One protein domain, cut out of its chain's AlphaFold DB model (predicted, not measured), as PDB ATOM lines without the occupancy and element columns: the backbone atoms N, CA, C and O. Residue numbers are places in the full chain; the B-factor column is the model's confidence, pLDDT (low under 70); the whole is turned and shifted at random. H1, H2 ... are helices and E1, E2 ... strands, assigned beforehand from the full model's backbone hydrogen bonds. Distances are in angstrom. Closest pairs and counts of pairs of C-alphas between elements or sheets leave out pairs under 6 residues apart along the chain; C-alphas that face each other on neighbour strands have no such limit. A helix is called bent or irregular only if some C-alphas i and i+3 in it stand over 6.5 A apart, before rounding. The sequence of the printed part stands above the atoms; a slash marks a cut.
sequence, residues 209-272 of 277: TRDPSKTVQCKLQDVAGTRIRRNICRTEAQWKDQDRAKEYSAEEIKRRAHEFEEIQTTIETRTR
ATOM      1  N   THR A 209       8.873  60.177 158.502       40.19
ATOM      2  CA  THR A 209       7.871  59.663 157.568       40.19
ATOM      3  C   THR A 209       6.700  60.629 157.544       40.19
ATOM      4  O   THR A 209       6.105  60.881 158.588       40.19
ATOM      5  N   ARG A 210       6.331  61.105 156.348       41.16
ATOM      6  CA  ARG A 210       5.183  61.986 156.025       41.16
ATOM      7  C   ARG A 210       3.799  61.439 156.435       41.16
ATOM      8  O   ARG A 210       2.772  61.974 156.037       41.16
ATOM      9  N   ASP A 211       3.771  60.346 157.191       42.88
ATOM     10  CA  ASP A 211       2.585  59.670 157.686       42.88
ATOM     11  C   ASP A 211       2.463  59.914 159.204       42.88
ATOM     12  O   ASP A 211       3.086  59.191 159.991       42.88
ATOM     13  N   PRO A 212       1.665  60.907 159.644       45.12
ATOM     14  CA  PRO A 212       1.464  61.199 161.064       45.12
ATOM     15  C   PRO A 212       0.775  60.053 161.826       45.12
ATOM     16  O   PRO A 212       0.672  60.112 163.050       45.12
ATOM     17  N   SER A 213       0.308  59.000 161.138       47.91
ATOM     18  CA  SER A 213      -0.261  57.808 161.777       47.91
ATOM     19  C   SER A 213       0.787  56.777 162.211       47.91
ATOM     20  O   SER A 213       0.457  55.846 162.948       47.91
ATOM     21  N   LYS A 214       2.056  56.925 161.803       56.56
ATOM     22  CA  LYS A 214       3.114  55.959 162.124       56.56
ATOM     23  C   LYS A 214       3.987  56.462 163.261       56.56
ATOM     24  O   LYS A 214       4.864  57.299 163.088       56.56
ATOM     25  N   THR A 215       3.772  55.893 164.444       61.66
ATOM     26  CA  THR A 215       4.617  56.126 165.617       61.66
ATOM     27  C   THR A 215       6.065  55.717 165.337       61.66
ATOM     28  O   THR A 215       6.344  54.557 165.014       61.66
ATOM     29  N   VAL A 216       6.987  56.663 165.503       71.00
ATOM     30  CA  VAL A 216       8.429  56.410 165.523       71.00
ATOM     31  C   VAL A 216       8.796  55.809 166.879       71.00
ATOM     32  O   VAL A 216       8.451  56.354 167.926       71.00
ATOM     33  N   GLN A 217       9.487  54.670 166.874       78.38
ATOM     34  CA  GLN A 217      10.035  54.054 168.081       78.38
ATOM     35  C   GLN A 217      11.555  54.189 168.070       78.38
ATOM     36  O   GLN A 217      12.215  53.776 167.116       78.38
ATOM     37  N   CYS A 218      12.114  54.720 169.152       80.56
ATOM     38  CA  CYS A 218      13.555  54.762 169.371       80.56
ATOM     39  C   CYS A 218      13.986  53.566 170.222       80.56
ATOM     40  O   CYS A 218      13.409  53.313 171.279       80.56
ATOM     41  N   LYS A 219      14.995  52.818 169.765       85.00
ATOM     42  CA  LYS A 219      15.592  51.704 170.516       85.00
ATOM     43  C   LYS A 219      17.106  51.894 170.586       85.00
ATOM     44  O   LYS A 219      17.738  52.196 169.575       85.00
ATOM     45  N   LEU A 220      17.688  51.660 171.764       85.62
ATOM     46  CA  LEU A 220      19.134  51.499 171.928       85.62
ATOM     47  C   LEU A 220      19.568  50.201 171.241       85.62
ATOM     48  O   LEU A 220      19.078  49.124 171.575       85.62
ATOM     49  N   GLN A 221      20.488  50.304 170.292       84.00
ATOM     50  CA  GLN A 221      21.018  49.189 169.525       84.00
ATOM     51  C   GLN A 221      22.539  49.127 169.676       84.00
ATOM     52  O   GLN A 221      23.219  50.147 169.564       84.00
ATOM     53  N   ASP A 222      23.078  47.940 169.945       83.69
ATOM     54  CA  ASP A 222      24.525  47.734 169.980       83.69
ATOM     55  C   ASP A 222      25.101  47.836 168.557       83.69
ATOM     56  O   ASP A 222      24.551  47.284 167.600       83.69
ATOM     57  N   VAL A 223      26.223  48.542 168.408       71.69
ATOM     58  CA  VAL A 223      26.937  48.635 167.130       71.69
ATOM     59  C   VAL A 223      27.867  47.436 167.004       71.69
ATOM     60  O   VAL A 223      28.780  47.273 167.818       71.69
ATOM     61  N   ALA A 224      27.639  46.615 165.976       70.94
ATOM     62  CA  ALA A 224      28.398  45.394 165.722       70.94
ATOM     63  C   ALA A 224      29.915  45.639 165.805       70.94
ATOM     64  O   ALA A 224      30.449  46.546 165.169       70.94
ATOM     65  N   GLY A 225      30.602  44.832 166.619       77.50
ATOM     66  CA  GLY A 225      32.048  44.935 166.829       77.50
ATOM     67  C   GLY A 225      32.495  46.000 167.840       77.50
ATOM     68  O   GLY A 225      33.695  46.180 168.025       77.50
ATOM     69  N   THR A 226      31.576  46.689 168.526       74.69
ATOM     70  CA  THR A 226      31.916  47.702 169.542       74.69
ATOM     71  C   THR A 226      31.095  47.520 170.825       74.69
ATOM     72  O   THR A 226      30.100  46.802 170.844       74.69
ATOM     73  N   ARG A 227      31.490  48.193 171.916       69.06
ATOM     74  CA  ARG A 227      30.680  48.302 173.150       69.06
ATOM     75  C   ARG A 227      29.746  49.519 173.147       69.06
ATOM     76  O   ARG A 227      29.183  49.864 174.183       69.06
ATOM     77  N   ILE A 228      29.645  50.211 172.015       60.22
ATOM     78  CA  ILE A 228      28.877  51.444 171.887       60.22
ATOM     79  C   ILE A 228      27.432  51.071 171.563       60.22
ATOM     80  O   ILE A 228      27.170  50.278 170.656       60.22
ATOM     81  N   ARG A 229      26.498  51.673 172.299       67.31
ATOM     82  CA  ARG A 229      25.065  51.626 172.004       67.31
ATOM     83  C   ARG A 229      24.655  52.903 171.299       67.31
ATOM     84  O   ARG A 229      25.209  53.951 171.602       67.31
ATOM     85  N   ARG A 230      23.710  52.796 170.367       65.19
ATOM     86  CA  ARG A 230      23.136  53.930 169.639       65.19
ATOM     87  C   ARG A 230      21.615  53.881 169.671       65.19
ATOM     88  O   ARG A 230      21.028  52.849 169.367       65.19
ATOM     89  N   ASN A 231      20.978  54.993 169.993       69.94
ATOM     90  CA  ASN A 231      19.562  55.246 169.832       69.94
ATOM     91  C   ASN A 231      19.275  55.400 168.349       69.94
ATOM     92  O   ASN A 231      19.678  56.361 167.697       69.94
ATOM     93  N   ILE A 232      18.576  54.410 167.819       78.19
ATOM     94  CA  ILE A 232      18.098  54.412 166.450       78.19
ATOM     95  C   ILE A 232      16.594  54.614 166.538       78.19
ATOM     96  O   ILE A 232      15.924  53.845 167.221       78.19
ATOM     97  N   CYS A 233      16.075  55.645 165.882       76.88
ATOM     98  CA  CYS A 233      14.646  55.905 165.790       76.88
ATOM     99  C   CYS A 233      14.163  55.511 164.398       76.88
ATOM    100  O   CYS A 233      14.693  55.968 163.389       76.88
ATOM    101  N   ARG A 234      13.189  54.606 164.351       78.94
ATOM    102  CA  ARG A 234      12.606  54.067 163.120       78.94
ATOM    103  C   ARG A 234      11.104  53.936 163.295       78.94
ATOM    104  O   ARG A 234      10.613  53.757 164.413       78.94
ATOM    105  N   THR A 235      10.369  53.966 162.194       79.88
ATOM    106  CA  THR A 235       8.958  53.566 162.198       79.88
ATOM    107  C   THR A 235       8.802  52.084 162.541       79.88
ATOM    108  O   THR A 235       9.727  51.285 162.377       79.88
ATOM    109  N   GLU A 236       7.609  51.678 162.982       83.38
ATOM    110  CA  GLU A 236       7.315  50.264 163.251       83.38
ATOM    111  C   GLU A 236       7.562  49.364 162.022       83.38
ATOM    112  O   GLU A 236       8.078  48.257 162.161       83.38
ATOM    113  N   ALA A 237       7.253  49.847 160.813       76.38
ATOM    114  CA  ALA A 237       7.507  49.113 159.572       76.38
ATOM    115  C   ALA A 237       9.011  48.894 159.342       76.38
ATOM    116  O   ALA A 237       9.445  47.766 159.125       76.38
ATOM    117  N   GLN A 238       9.818  49.945 159.498       79.44
ATOM    118  CA  GLN A 238      11.275  49.852 159.384       79.44
ATOM    119  C   GLN A 238      11.896  48.959 160.464       79.44
ATOM    120  O   GLN A 238      12.901  48.298 160.204       79.44
ATOM    121  N   TRP A 239      11.320  48.925 161.671       86.31
ATOM    122  CA  TRP A 239      11.726  47.963 162.695       86.31
ATOM    123  C   TRP A 239      11.432  46.530 162.274       86.31
ATOM    124  O   TRP A 239      12.323  45.694 162.367       86.31
ATOM    125  N   LYS A 240      10.230  46.256 161.756       87.88
ATOM    126  CA  LYS A 240       9.864  44.925 161.250       87.88
ATOM    127  C   LYS A 240      10.779  44.474 160.116       87.88
ATOM    128  O   LYS A 240      11.206  43.323 160.112       87.88
ATOM    129  N   ASP A 241      11.109  45.366 159.189       80.38
ATOM    130  CA  ASP A 241      12.017  45.046 158.085       80.38
ATOM    131  C   ASP A 241      13.441  44.781 158.584       80.38
ATOM    132  O   ASP A 241      14.086  43.828 158.146       80.38
ATOM    133  N   GLN A 242      13.922  45.567 159.551       88.00
ATOM    134  CA  GLN A 242      15.227  45.332 160.165       88.00
ATOM    135  C   GLN A 242      15.267  44.011 160.945       88.00
ATOM    136  O   GLN A 242      16.261  43.289 160.867       88.00
ATOM    137  N   ASP A 243      14.214  43.690 161.692       90.06
ATOM    138  CA  ASP A 243      14.117  42.437 162.439       90.06
ATOM    139  C   ASP A 243      14.081  41.237 161.480       90.06
ATOM    140  O   ASP A 243      14.808  40.267 161.693       90.06
ATOM    141  N   ARG A 244      13.370  41.353 160.350       92.94
ATOM    142  CA  ARG A 244      13.383  40.342 159.282       92.94
ATOM    143  C   ARG A 244      14.768  40.185 158.647       92.94
ATOM    144  O   ARG A 244      15.225  39.070 158.424       92.94
ATOM    145  N   ALA A 245      15.473  41.287 158.384       86.38
ATOM    146  CA  ALA A 245      16.841  41.238 157.863       86.38
ATOM    147  C   ALA A 245      17.812  40.562 158.848       86.38
ATOM    148  O   ALA A 245      18.684  39.794 158.435       86.38
ATOM    149  N   LYS A 246      17.646  40.800 160.157       88.81
ATOM    150  CA  LYS A 246      18.416  40.107 161.199       88.81
ATOM    151  C   LYS A 246      18.124  38.612 161.209       88.81
ATOM    152  O   LYS A 246      19.075  37.839 161.257       88.81
ATOM    153  N   GLU A 247      16.857  38.216 161.120       94.62
ATOM    154  CA  GLU A 247      16.454  36.810 161.033       94.62
ATOM    155  C   GLU A 247      17.104  36.118 159.827       94.62
ATOM    156  O   GLU A 247      17.822  35.136 160.013       94.62
ATOM    157  N   TYR A 248      16.995  36.705 158.630       95.12
ATOM    158  CA  TYR A 248      17.644  36.170 157.428       95.12
ATOM    159  C   TYR A 248      19.162  36.052 157.575       95.12
ATOM    160  O   TYR A 248      19.746  35.031 157.217       95.12
ATOM    161  N   SER A 249      19.825  37.075 158.123       87.69
ATOM    162  CA  SER A 249      21.276  37.013 158.333       87.69
ATOM    163  C   SER A 249      21.676  35.940 159.353       87.69
ATOM    164  O   SER A 249      22.696  35.276 159.174       87.69
ATOM    165  N   ALA A 250      20.869  35.715 160.393       94.19
ATOM    166  CA  ALA A 250      21.111  34.670 161.380       94.19
ATOM    167  C   ALA A 250      20.930  33.265 160.783       94.19
ATOM    168  O   ALA A 250      21.725  32.372 161.078       94.19
ATOM    169  N   GLU A 251      19.919  33.064 159.934       96.19
ATOM    170  CA  GLU A 251      19.738  31.816 159.185       96.19
ATOM    171  C   GLU A 251      20.893  31.561 158.214       96.19
ATOM    172  O   GLU A 251      21.438  30.457 158.187       96.19
ATOM    173  N   GLU A 252      21.338  32.587 157.487       96.25
ATOM    174  CA  GLU A 252      22.483  32.496 156.578       96.25
ATOM    175  C   GLU A 252      23.772  32.107 157.317       96.25
ATOM    176  O   GLU A 252      24.526  31.248 156.856       96.25
ATOM    177  N   ILE A 253      24.016  32.693 158.495       93.75
ATOM    178  CA  ILE A 253      25.162  32.340 159.343       93.75
ATOM    179  C   ILE A 253      25.076  30.876 159.794       93.75
ATOM    180  O   ILE A 253      26.081  30.168 159.736       93.75
ATOM    181  N   LYS A 254      23.894  30.397 160.206       96.12
ATOM    182  CA  LYS A 254      23.693  28.987 160.584       96.12
ATOM    183  C   LYS A 254      23.938  28.045 159.410       96.12
ATOM    184  O   LYS A 254      24.621  27.040 159.583       96.12
ATOM    185  N   ARG A 255      23.423  28.382 158.223       97.81
ATOM    186  CA  ARG A 255      23.639  27.602 156.998       97.81
ATOM    187  C   ARG A 255      25.129  27.466 156.695       97.81
ATOM    188  O   ARG A 255      25.617  26.354 156.537       97.81
ATOM    189  N   ARG A 256      25.867  28.580 156.713       96.94
ATOM    190  CA  ARG A 256      27.321  28.580 156.485       96.94
ATOM    191  C   ARG A 256      28.094  27.804 157.550       96.94
ATOM    192  O   ARG A 256      29.086  27.159 157.228       96.94
ATOM    193  N   ALA A 257      27.663  27.860 158.810       97.00
ATOM    194  CA  ALA A 257      28.281  27.084 159.883       97.00
ATOM    195  C   ALA A 257      28.102  25.571 159.666       97.00
ATOM    196  O   ALA A 257      29.063  24.823 159.817       97.00
ATOM    197  N   HIS A 258      26.908  25.142 159.245       97.75
ATOM    198  CA  HIS A 258      26.631  23.744 158.913       97.75
ATOM    199  C   HIS A 258      27.450  23.264 157.705       97.75
ATOM    200  O   HIS A 258      28.102  22.228 157.778       97.75
ATOM    201  N   GLU A 259      27.486  24.045 156.619       97.69
ATOM    202  CA  GLU A 259      28.322  23.744 155.445       97.69
ATOM    203  C   GLU A 259      29.803  23.584 155.831       97.69
ATOM    204  O   GLU A 259      30.494  22.685 155.351       97.69
ATOM    205  N   PHE A 260      30.304  24.430 156.738       97.69
ATOM    206  CA  PHE A 260      31.673  24.323 157.235       97.69
ATOM    207  C   PHE A 260      31.911  23.035 158.041       97.69
ATOM    208  O   PHE A 260      32.946  22.391 157.865       97.69
ATOM    209  N   GLU A 261      30.968  22.635 158.895       97.75
ATOM    210  CA  GLU A 261      31.043  21.395 159.680       97.75
ATOM    211  C   GLU A 261      31.039  20.141 158.788       97.75
ATOM    212  O   GLU A 261      31.839  19.223 158.996       97.75
ATOM    213  N   GLU A 262      30.217  20.124 157.734       97.69
ATOM    214  CA  GLU A 262      30.206  19.045 156.737       97.69
ATOM    215  C   GLU A 262      31.548  18.932 156.000       97.69
ATOM    216  O   GLU A 262      32.077  17.827 155.806       97.69
ATOM    217  N   ILE A 263      32.141  20.070 155.621       97.31
ATOM    218  CA  ILE A 263      33.461  20.113 154.982       97.31
ATOM    219  C   ILE A 263      34.537  19.568 155.931       97.31
ATOM    220  O   ILE A 263      35.337  18.726 155.514       97.31
ATOM    221  N   GLN A 264      34.547  19.991 157.197       97.44
ATOM    222  CA  GLN A 264      35.501  19.498 158.202       97.44
ATOM    223  C   GLN A 264      35.369  17.987 158.407       97.44
ATOM    224  O   GLN A 264      36.355  17.257 158.291       97.44
ATOM    225  N   THR A 265      34.143  17.496 158.586       96.81
ATOM    226  CA  THR A 265      33.861  16.062 158.754       96.81
ATOM    227  C   THR A 265      34.335  15.245 157.547       96.81
ATOM    228  O   THR A 265      34.904  14.155 157.685       96.81
ATOM    229  N   THR A 266      34.161  15.786 156.338       96.12
ATOM    230  CA  THR A 266      34.630  15.157 155.096       96.12
ATOM    231  C   THR A 266      36.161  15.078 155.036       96.12
ATOM    232  O   THR A 266      36.711  14.045 154.639       96.12
ATOM    233  N   ILE A 267      36.864  16.138 155.448       95.56
ATOM    234  CA  ILE A 267      38.335  16.178 155.510       95.56
ATOM    235  C   ILE A 267      38.863  15.167 156.538       95.56
ATOM    236  O   ILE A 267      39.759  14.379 156.224       95.56
ATOM    237  N   GLU A 268      38.291  15.132 157.741       95.44
ATOM    238  CA  GLU A 268      38.681  14.181 158.791       95.44
ATOM    239  C   GLU A 268      38.479  12.727 158.348       95.44
ATOM    240  O   GLU A 268      39.348  11.873 158.538       95.44
ATOM    241  N   THR A 269      37.362  12.443 157.675       94.31
ATOM    242  CA  THR A 269      37.070  11.098 157.165       94.31
ATOM    243  C   THR A 269      38.085  10.669 156.102       94.31
ATOM    244  O   THR A 269      38.583   9.543 156.146       94.31
ATOM    245  N   ARG A 270      38.454  11.565 155.172       92.75
ATOM    246  CA  ARG A 270      39.462  11.277 154.132       92.75
ATOM    247  C   ARG A 270      40.874  11.112 154.690       92.75
ATOM    248  O   ARG A 270      41.628  10.290 154.184       92.75
ATOM    249  N   THR A 271      41.241  11.874 155.715       93.50
ATOM    250  CA  THR A 271      42.577  11.787 156.330       93.50
ATOM    251  C   THR A 271      42.742  10.549 157.212       93.50
ATOM    252  O   THR A 271      43.841  10.003 157.279       93.50
ATOM    253  N   ARG A 272      41.667  10.058 157.848       92.44
ATOM    254  CA  ARG A 272      41.694   8.839 158.678       92.44
ATOM    255  C   ARG A 272      41.815   7.545 157.864       92.44
ATOM    256  O   ARG A 272      42.378   6.575 158.367       92.44
TER     257      ARG A 272
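AT A GLANCE: This is residues 209 to 272 of the 277 residues of an uncharacterized protein of Sphingomonas sediminicola (UniProt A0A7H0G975). A two-stranded hairpin, E1 and E2, sits at one end of a long single helix, H1, which starts at the end of E2, folds back and draws away from the hairpin, making an open V with one long arm. Residues 243 to 272 of H1 stick out free, and this arm makes most of the length. The printed part has 64 residues, with two named strands and one named helix in the order E1, E2, H1; the sheet's order is E1 - E2, antiparallel, and the class is mixed, helices and strands. The whole is extended, with a radius of gyration of the C-alphas of 19.5 A and spans of 65 by 26 by 11 A.

IN THESE COORDINATES: Strand E1 is residues 216 to 222, 18.8 A from first to last C-alpha, and begins with C-alpha 216 at (8.429, 56.410, 165.523). Strand E2 is residues 229 to 235, 19.0 A long by the same measure, and ends with C-alpha 235 at (8.958, 53.566, 162.198). Helix H1 is residues 236 to 272, 54.0 A from first to last C-alpha, and ends with C-alpha 272 at (41.694, 8.839, 158.678). H1 is not bent.

HOW THE PARTS SIT: E1 and E2 form a hairpin of antiparallel strands, with 152 degrees between their N-to-C directions. C-alphas 218 and 233 face each other at 3.9 A, and C-alphas 222 and 229 at 4.4 A. N 219 and O 232 are within hydrogen-bond range at 2.9 A, and so are N 230 and O 221 at 2.8 A. The link from E1 to E2, with 6 residues, is short. The link from E2 to H1 is tight, with 0 residues between them. E2 and H1 are near each other, with 5 pairs of C-alphas within 10 A. E1 and H1 have 2 pairs of C-alphas within 8 A, and their closest C-alphas are those of Val 216 and Glu 236, 6.6 A apart. Residues 236 to 242 of H1 make its pairs of C-alphas within 10 A of the sheet, 10 with E1 and 5 with E2. In H1 every O i to N i+4 pair is within hydrogen-bond range.

THE WHOLE: The two C-alphas farthest apart are those of Pro 212 and Arg 272, at 66.1 A. Without residues 243 to 272, which stand free, the body has 34 residues and spans 34 by 15 by 11 A. The printed part has no cut, and neither link is long. The mean pLDDT of the printed part is 82.3, and it is under 70 at residues 209 to 215 and 227 to 231.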